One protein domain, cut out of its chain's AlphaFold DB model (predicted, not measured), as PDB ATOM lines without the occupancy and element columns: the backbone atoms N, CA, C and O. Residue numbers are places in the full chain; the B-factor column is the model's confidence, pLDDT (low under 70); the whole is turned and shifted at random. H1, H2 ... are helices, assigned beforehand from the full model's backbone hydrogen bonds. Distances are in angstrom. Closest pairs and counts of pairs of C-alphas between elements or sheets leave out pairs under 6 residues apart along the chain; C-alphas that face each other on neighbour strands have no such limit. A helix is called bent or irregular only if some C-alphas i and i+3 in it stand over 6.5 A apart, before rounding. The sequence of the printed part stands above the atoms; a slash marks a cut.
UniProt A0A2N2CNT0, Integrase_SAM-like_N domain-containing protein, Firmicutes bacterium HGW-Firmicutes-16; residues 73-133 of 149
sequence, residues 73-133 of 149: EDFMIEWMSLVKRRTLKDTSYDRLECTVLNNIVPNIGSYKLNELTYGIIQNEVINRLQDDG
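Overview. This is residues 73 to 133 of the 149 residues of the protein "Integrase_SAM-like_N domain-containing protein" of Firmicutes bacterium HGW-Firmicutes-16 (UniProt A0A2N2CNT0). Two helices, H1 and H2, fold back on each other as a helical hairpin, and a third, H3, stands crosswise at the hairpin's open end, where the last residues of H2 meet it. The link of residues 109 to 117 joins H2 to H3, and H1 and H3 are apart. The printed part has 61 residues with three named helices, in the order H1, H2, H3, and no named strand; the class is all helix, with 48 residues in the helices. The whole is only just compact, close to loose, with a radius of gyration of the C-alphas of 12.6 A, and its outline is flat, spanning 32 by 29 by 15 A.

Arrangement. H2, residues 90 to 108, is the longest helix, and it touches both of the others. It has a kink of 31 degrees near residue 101, and it is only just irregular: C-alphas 102 and 105 are 6.7 A apart. H1, residues 73 to 87, touches H2; their closest C-alphas are those of Glu 73 and Val 105, 5.6 A apart. The two run opposite ways at a shallow tilt of 13 degrees, and they form a helical hairpin. H3, residues 118 to 131, touches H2, which meets it with residues 103 to 108 alone. Their closest C-alphas are those of Asn 107 and Glu 124, 5.7 A apart, and their lines are about perpendicular, at 77 degrees. H1 and H3 are apart. The O i to N i+4 pairs within hydrogen-bond range are 8 of 11 in H1, 11 of 15 in H2 and 8 of 10 in H3.

Along the chain. H2 is 25.0 A long from C-alpha 90 at (-16.145, 32.482, 16.328) to C-alpha 108 at (-16.341, 27.091, -8.109). H1 is 20.1 A long and begins with C-alpha 73 at (-10.888, 30.923, -3.774). It is neither bent nor irregular, but only just: C-alphas 82 and 85 are 6.4 A apart. H3 is 18.4 A long and ends with C-alpha 131 at (-27.049, 15.141, -6.390). It too is neither bent nor irregular, but only just: C-alphas 124 and 127 are 6.5 A apart.

Size, cuts and confidence. The two C-alphas farthest apart are those of Arg 86 and Asp 131, at 34.8 A. The printed part has no cut. The link from H1 to H2, residues 88 to 89, is tight, and the link from H2 to H3, nine residues, is short. The mean pLDDT of the printed part is 83.7, and residues 132 to 133 are under 70.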
ATOM      1  N   GLU A  73     -11.572  31.499  -4.942       89.19
ATOM      2  CA  GLU A  73     -10.888  30.923  -3.774       89.19
ATOM      3  C   GLU A  73     -10.095  31.978  -2.991       89.19
ATOM      4  O   GLU A  73     -10.333  32.172  -1.796       89.19
ATOM      5  N   ASP A  74      -9.239  32.724  -3.688       87.81
ATOM      6  CA  ASP A  74      -8.369  33.742  -3.101       87.81
ATOM      7  C   ASP A  74      -9.204  34.882  -2.515       87.81
ATOM      8  O   ASP A  74      -9.021  35.279  -1.361       87.81
ATOM      9  N   PHE A  75     -10.206  35.333  -3.276       89.25
ATOM     10  CA  PHE A  75     -11.133  36.363  -2.829       89.25
ATOM     11  C   PHE A  75     -11.883  35.954  -1.557       89.25
ATOM     12  O   PHE A  75     -12.027  36.754  -0.632       89.25
ATOM     13  N   MET A  76     -12.387  34.719  -1.491       86.44
ATOM     14  CA  MET A  76     -13.150  34.245  -0.338       86.44
ATOM     15  C   MET A  76     -12.275  34.141   0.913       86.44
ATOM     16  O   MET A  76     -12.731  34.522   1.992       86.44
ATOM     17  N   ILE A  77     -11.028  33.685   0.786       86.31
ATOM     18  CA  ILE A  77     -10.072  33.616   1.903       86.31
ATOM     19  C   ILE A  77      -9.725  35.025   2.404       86.31
ATOM     20  O   ILE A  77      -9.770  35.298   3.612       86.31
ATOM     21  N   GLU A  78      -9.438  35.953   1.490       84.94
ATOM     22  CA  GLU A  78      -9.145  37.345   1.831       84.94
ATOM     23  C   GLU A  78     -10.357  38.019   2.498       84.94
ATOM     24  O   GLU A  78     -10.247  38.634   3.561       84.94
ATOM     25  N   TRP A  79     -11.554  37.829   1.945       85.06
ATOM     26  CA  TRP A  79     -12.784  38.380   2.507       85.06
ATOM     27  C   TRP A  79     -13.116  37.799   3.886       85.06
ATOM     28  O   TRP A  79     -13.535  38.535   4.791       85.06
ATOM     29  N   MET A  80     -12.913  36.493   4.080       83.31
ATOM     30  CA  MET A  80     -13.129  35.866   5.379       83.31
ATOM     31  C   MET A  80     -12.174  36.439   6.431       83.31
ATOM     32  O   MET A  80     -12.627  36.876   7.493       83.31
ATOM     33  N   SER A  81     -10.885  36.535   6.111       80.62
ATOM     34  CA  SER A  81      -9.857  37.011   7.042       80.62
ATOM     35  C   SER A  81      -9.961  38.510   7.363       80.62
ATOM     36  O   SER A  81      -9.896  38.888   8.535       80.62
ATOM     37  N   LEU A  82     -10.169  39.370   6.360       77.69
ATOM     38  CA  LEU A  82     -10.170  40.827   6.537       77.69
ATOM     39  C   LEU A  82     -11.513  41.371   7.034       77.69
ATOM     40  O   LEU A  82     -11.543  42.284   7.863       77.69
ATOM     41  N   VAL A  83     -12.628  40.815   6.546       78.31
ATOM     42  CA  VAL A  83     -13.973  41.362   6.785       78.31
ATOM     43  C   VAL A  83     -14.752  40.517   7.785       78.31
ATOM     44  O   VAL A  83     -15.265  41.038   8.782       78.31
ATOM     45  N   LYS A  84     -14.879  39.206   7.545       75.56
ATOM     46  CA  LYS A  84     -15.768  38.362   8.360       75.56
ATOM     47  C   LYS A  84     -15.221  38.049   9.738       75.56
ATOM     48  O   LYS A  84     -15.996  38.067  10.693       75.56
ATOM     49  N   ARG A  85     -13.907  37.895   9.879       75.75
ATOM     50  CA  ARG A  85     -13.270  37.646  11.177       75.75
ATOM     51  C   ARG A  85     -13.467  38.778  12.186       75.75
ATOM     52  O   ARG A  85     -13.530  38.528  13.380       75.75
ATOM     53  N   ARG A  86     -13.603  40.024  11.720       75.31
ATOM     54  CA  ARG A  86     -13.844  41.197  12.584       75.31
ATOM     55  C   ARG A  86     -15.318  41.416  12.922       75.31
ATOM     56  O   ARG A  86     -15.624  42.190  13.823       75.31
ATOM     57  N   THR A  87     -16.230  40.798  12.172       74.81
ATOM     58  CA  THR A  87     -17.672  41.094  12.243       74.81
ATOM     59  C   THR A  87     -18.501  39.957  12.822       74.81
ATOM     60  O   THR A  87     -19.608  40.197  13.303       74.81
ATOM     61  N   LEU A  88     -17.996  38.725  12.781       82.88
ATOM     62  CA  LEU A  88     -18.691  37.542  13.271       82.88
ATOM     63  C   LEU A  88     -18.078  37.034  14.575       82.88
ATOM     64  O   LEU A  88     -16.892  37.195  14.830       82.88
ATOM     65  N   LYS A  89     -18.916  36.377  15.382       81.69
ATOM     66  CA  LYS A  89     -18.468  35.552  16.509       81.69
ATOM     67  C   LYS A  89     -17.853  34.256  15.980       81.69
ATOM     68  O   LYS A  89     -18.336  33.747  14.968       81.69
ATOM     69  N   ASP A  90     -16.910  33.679  16.719       81.81
ATOM     70  CA  ASP A  90     -16.145  32.482  16.328       81.81
ATOM     71  C   ASP A  90     -17.038  31.352  15.793       81.81
ATOM     72  O   ASP A  90     -16.932  30.957  14.640       81.81
ATOM     73  N   THR A  91     -18.070  30.952  16.541       80.75
ATOM     74  CA  THR A  91     -18.982  29.870  16.106       80.75
ATOM     75  C   THR A  91     -19.779  30.153  14.823       80.75
ATOM     76  O   THR A  91     -20.332  29.237  14.207       80.75
ATOM     77  N   SER A  92     -19.946  31.418  14.432       81.31
ATOM     78  CA  SER A  92     -20.559  31.795  13.152       81.31
ATOM     79  C   SER A  92     -19.521  31.851  12.039       81.31
ATOM     80  O   SER A  92     -19.849  31.516  10.902       81.31
ATOM     81  N   TYR A  93     -18.297  32.256  12.374       85.25
ATOM     82  CA  TYR A  93     -17.161  32.235  11.469       85.25
ATOM     83  C   TYR A  93     -16.824  30.798  11.055       85.25
ATOM     84  O   TYR A  93     -16.838  30.516   9.864       85.25
ATOM     85  N   ASP A  94     -16.693  29.869  12.005       83.31
ATOM     86  CA  ASP A  94     -16.352  28.464  11.731       83.31
ATOM     87  C   ASP A  94     -17.374  27.791  10.802       83.31
ATOM     88  O   ASP A  94     -17.034  27.051   9.883       83.31
ATOM     89  N   ARG A  95     -18.669  28.077  10.996       82.94
ATOM     90  CA  ARG A  95     -19.729  27.559  10.111       82.94
ATOM     91  C   ARG A  95     -19.627  28.127   8.698       82.94
ATOM     92  O   ARG A  95     -19.888  27.408   7.729       82.94
ATOM     93  N   LEU A  96     -19.306  29.415   8.583       85.62
ATOM     94  CA  LEU A  96     -19.118  30.068   7.293       85.62
ATOM     95  C   LEU A  96     -17.889  29.491   6.586       85.62
ATOM     96  O   LEU A  96     -17.996  29.107   5.426       85.62
ATOM     97  N   GLU A  97     -16.775  29.355   7.301       86.25
ATOM     98  CA  GLU A  97     -15.526  28.780   6.808       86.25
ATOM     99  C   GLU A  97     -15.726  27.340   6.327       86.25
ATOM    100  O   GLU A  97     -15.414  27.032   5.179       86.25
ATOM    101  N   CYS A  98     -16.376  26.491   7.127       85.12
ATOM    102  CA  CYS A  98     -16.746  25.135   6.716       85.12
ATOM    103  C   CYS A  98     -17.602  25.113   5.445       85.12
ATOM    104  O   CYS A  98     -17.443  24.225   4.612       85.12
ATOM    105  N   THR A  99     -18.522  26.066   5.278       87.19
ATOM    106  CA  THR A  99     -19.342  26.145   4.060       87.19
ATOM    107  C   THR A  99     -18.490  26.544   2.859       87.19
ATOM    108  O   THR A  99     -18.619  25.956   1.788       87.19
ATOM    109  N   VAL A 100     -17.604  27.526   3.025       87.19
ATOM    110  CA  VAL A 100     -16.727  27.997   1.951       87.19
ATOM    111  C   VAL A 100     -15.768  26.890   1.512       87.19
ATOM    112  O   VAL A 100     -15.723  26.578   0.324       87.19
ATOM    113  N   LEU A 101     -15.068  26.255   2.452       86.00
ATOM    114  CA  LEU A 101     -14.037  25.257   2.158       86.00
ATOM    115  C   LEU A 101     -14.595  23.948   1.595       86.00
ATOM    116  O   LEU A 101     -13.954  23.348   0.743       86.00
ATOM    117  N   ASN A 102     -15.777  23.513   2.040       84.56
ATOM    118  CA  ASN A 102     -16.326  22.222   1.610       84.56
ATOM    119  C   ASN A 102     -17.277  22.335   0.416       84.56
ATOM    120  O   ASN A 102     -17.368  21.402  -0.374       84.56
ATOM    121  N   ASN A 103     -17.988  23.459   0.271       84.81
ATOM    122  CA  ASN A 103     -19.064  23.567  -0.719       84.81
ATOM    123  C   ASN A 103     -18.773  24.582  -1.827       84.81
ATOM    124  O   ASN A 103     -19.271  24.416  -2.937       84.81
ATOM    125  N   ILE A 104     -18.023  25.653  -1.550       88.38
ATOM    126  CA  ILE A 104     -17.803  26.731  -2.526       88.38
ATOM    127  C   ILE A 104     -16.479  26.533  -3.260       88.38
ATOM    128  O   ILE A 104     -16.476  26.430  -4.484       88.38
ATOM    129  N   VAL A 105     -15.367  26.441  -2.525       88.81
ATOM    130  CA  VAL A 105     -14.016  26.329  -3.099       88.81
ATOM    131  C   VAL A 105     -13.862  25.094  -3.998       88.81
ATOM    132  O   VAL A 105     -13.409  25.271  -5.127       88.81
ATOM    133  N   PRO A 106     -14.309  23.881  -3.611       89.50
ATOM    134  CA  PRO A 106     -14.126  22.694  -4.449       89.50
ATOM    135  C   PRO A 106     -14.925  22.741  -5.755       89.50
ATOM    136  O   PRO A 106     -14.536  22.120  -6.738       89.50
ATOM    137  N   ASN A 107     -16.038  23.477  -5.765       88.56
ATOM    138  CA  ASN A 107     -16.963  23.508  -6.894       88.56
ATOM    139  C   ASN A 107     -16.692  24.665  -7.852       88.56
ATOM    140  O   ASN A 107     -16.715  24.480  -9.064       88.56
ATOM    141  N   ILE A 108     -16.466  25.865  -7.313       92.12
ATOM    142  CA  ILE A 108     -16.341  27.091  -8.109       92.12
ATOM    143  C   ILE A 108     -15.144  27.968  -7.716       92.12
ATOM    144  O   ILE A 108     -15.008  29.076  -8.229       92.12
ATOM    145  N   GLY A 109     -14.260  27.503  -6.827       88.12
ATOM    146  CA  GLY A 109     -13.114  28.279  -6.338       88.12
ATOM    147  C   GLY A 109     -12.096  28.652  -7.417       88.12
ATOM    148  O   GLY A 109     -11.503  29.726  -7.349       88.12
ATOM    149  N   SER A 110     -11.941  27.804  -8.437       91.06
ATOM    150  CA  SER A 110     -11.007  28.007  -9.551       91.06
ATOM    151  C   SER A 110     -11.471  29.045 -10.575       91.06
ATOM    152  O   SER A 110     -10.645  29.535 -11.347       91.06
ATOM    153  N   TYR A 111     -12.763  29.389 -10.587       89.94
ATOM    154  CA  TYR A 111     -13.312  30.387 -11.500       89.94
ATOM    155  C   TYR A 111     -12.878  31.787 -11.086       89.94
ATOM    156  O   TYR A 111     -12.817  32.117  -9.896       89.94
ATOM    157  N   LYS A 112     -12.640  32.640 -12.081       89.25
ATOM    158  CA  LYS A 112     -12.446  34.069 -11.844       89.25
ATOM    159  C   LYS A 112     -13.765  34.738 -11.490       89.25
ATOM    160  O   LYS A 112     -14.830  34.336 -11.960       89.25
ATOM    161  N   LEU A 113     -13.705  35.802 -10.694       84.31
ATOM    162  CA  LEU A 113     -14.903  36.530 -10.275       84.31
ATOM    163  C   LEU A 113     -15.713  37.095 -11.454       84.31
ATOM    164  O   LEU A 113     -16.939  37.154 -11.365       84.31
ATOM    165  N   ASN A 114     -15.063  37.482 -12.554       82.56
ATOM    166  CA  ASN A 114     -15.734  37.968 -13.767       82.56
ATOM    167  C   ASN A 114     -16.381  36.869 -14.625       82.56
ATOM    168  O   ASN A 114     -17.285  37.162 -15.406       82.56
ATOM    169  N   GLU A 115     -15.946  35.620 -14.480       83.69
ATOM    170  CA  GLU A 115     -16.476  34.465 -15.207       83.69
ATOM    171  C   GLU A 115     -17.682  33.843 -14.497       83.69
ATOM    172  O   GLU A 115     -18.453  33.104 -15.109       83.69
ATOM    173  N   LEU A 116     -17.880  34.152 -13.210       85.56
ATOM    174  CA  LEU A 116     -18.994  33.627 -12.431       85.56
ATOM    175  C   LEU A 116     -20.331  34.150 -12.955       85.56
ATOM    176  O   LEU A 116     -20.699  35.316 -12.811       85.56
ATOM    177  N   THR A 117     -21.117  33.230 -13.501       84.81
ATOM    178  CA  THR A 117     -22.490  33.478 -13.930       84.81
ATOM    179  C   THR A 117     -23.481  32.747 -13.033       84.81
ATOM    180  O   THR A 117     -23.147  31.780 -12.346       84.81
ATOM    181  N   TYR A 118     -24.746  33.171 -13.081       82.31
ATOM    182  CA  TYR A 118     -25.836  32.467 -12.403       82.31
ATOM    183  C   TYR A 118     -25.883  30.972 -12.767       82.31
ATOM    184  O   TYR A 118     -26.084  30.140 -11.886       82.31
ATOM    185  N   GLY A 119     -25.661  30.633 -14.043       84.19
ATOM    186  CA  GLY A 119     -25.678  29.245 -14.511       84.19
ATOM    187  C   GLY A 119     -24.589  28.390 -13.865       84.19
ATOM    188  O   GLY A 119     -24.877  27.278 -13.433       84.19
ATOM    189  N   ILE A 120     -23.376  28.934 -13.725       86.50
ATOM    190  CA  ILE A 120     -22.260  28.252 -13.051       86.50
ATOM    191  C   ILE A 120     -22.609  27.995 -11.584       86.50
ATOM    192  O   ILE A 120     -22.498  26.870 -11.120       86.50
ATOM    193  N   ILE A 121     -23.122  28.999 -10.866       87.19
ATOM    194  CA  ILE A 121     -23.496  28.838  -9.451       87.19
ATOM    195  C   ILE A 121     -24.607  27.791  -9.289       87.19
ATOM    196  O   ILE A 121     -24.537  26.930  -8.411       87.19
ATOM    197  N   GLN A 122     -25.643  27.853 -10.127       85.62
ATOM    198  CA  GLN A 122     -26.762  26.919 -10.059       85.62
ATOM    199  C   GLN A 122     -26.310  25.480 -10.339       85.62
ATOM    200  O   GLN A 122     -26.682  24.575  -9.599       85.62
ATOM    201  N   ASN A 123     -25.502  25.264 -11.373       85.75
ATOM    202  CA  ASN A 123     -25.124  23.917 -11.790       85.75
ATOM    203  C   ASN A 123     -23.991  23.341 -10.932       85.75
ATOM    204  O   ASN A 123     -24.138  22.256 -10.377       85.75
ATOM    205  N   GLU A 124     -22.890  24.077 -10.781       86.81
ATOM    206  CA  GLU A 124     -21.673  23.565 -10.139       86.81
ATOM    207  C   GLU A 124     -21.781  23.516  -8.615       86.81
ATOM    208  O   GLU A 124     -21.095  22.720  -7.987       86.81
ATOM    209  N   VAL A 125     -22.634  24.347  -8.005       86.00
ATOM    210  CA  VAL A 125     -22.810  24.367  -6.546       86.00
ATOM    211  C   VAL A 125     -24.159  23.784  -6.162       86.00
ATOM    212  O   VAL A 125     -24.223  22.806  -5.427       86.00
ATOM    213  N   ILE A 126     -25.259  24.381  -6.623       85.62
ATOM    214  CA  ILE A 126     -26.582  24.028  -6.092       85.62
ATOM    215  C   ILE A 126     -27.016  22.629  -6.533       85.62
ATOM    216  O   ILE A 126     -27.462  21.863  -5.682       85.62
ATOM    217  N   ASN A 127     -26.884  22.294  -7.816       87.00
ATOM    218  CA  ASN A 127     -27.304  20.987  -8.325       87.00
ATOM    219  C   ASN A 127     -26.357  19.879  -7.842       87.00
ATOM    220  O   ASN A 127     -26.836  18.899  -7.286       87.00
ATOM    221  N   ARG A 128     -25.029  20.078  -7.899       80.81
ATOM    222  CA  ARG A 128     -24.055  19.116  -7.337       80.81
ATOM    223  C   ARG A 128     -24.325  18.771  -5.873       80.81
ATOM    224  O   ARG A 128     -24.408  17.604  -5.516       80.81
ATOM    225  N   LEU A 129     -24.554  19.778  -5.026       80.25
ATOM    226  CA  LEU A 129     -24.865  19.550  -3.609       80.25
ATOM    227  C   LEU A 129     -26.219  18.849  -3.385       80.25
ATOM    228  O   LEU A 129     -26.465  18.332  -2.292       80.25
ATOM    229  N   GLN A 130     -27.123  18.879  -4.368       78.12
ATOM    230  CA  GLN A 130     -28.376  18.120  -4.338       78.12
ATOM    231  C   GLN A 130     -28.164  16.669  -4.783       78.12
ATOM    232  O   GLN A 130     -28.720  15.775  -4.145       78.12
ATOM    233  N   ASP A 131     -27.342  16.454  -5.810       75.62
ATOM    234  CA  ASP A 131     -27.049  15.141  -6.390       75.62
ATOM    235  C   ASP A 131     -26.178  14.273  -5.459       75.62
ATOM    236  O   ASP A 131     -26.436  13.079  -5.318       75.62
ATOM    237  N   ASP A 132     -25.221  14.875  -4.741       69.69
ATOM    238  CA  ASP A 132     -24.283  14.166  -3.851       69.69
ATOM    239  C   ASP A 132     -24.906  13.670  -2.529       69.69
ATOM    240  O   ASP A 132     -24.250  12.993  -1.742       69.69
ATOM    241  N   GLY A 133     -26.178  13.983  -2.256       63.34
ATOM    242  CA  GLY A 133     -26.935  13.378  -1.157       63.34
ATOM    243  C   GLY A 133     -26.292  13.440   0.250       63.34
ATOM    244  O   GLY A 133     -25.937  12.397   0.791       63.34
TER     245      GLY A 133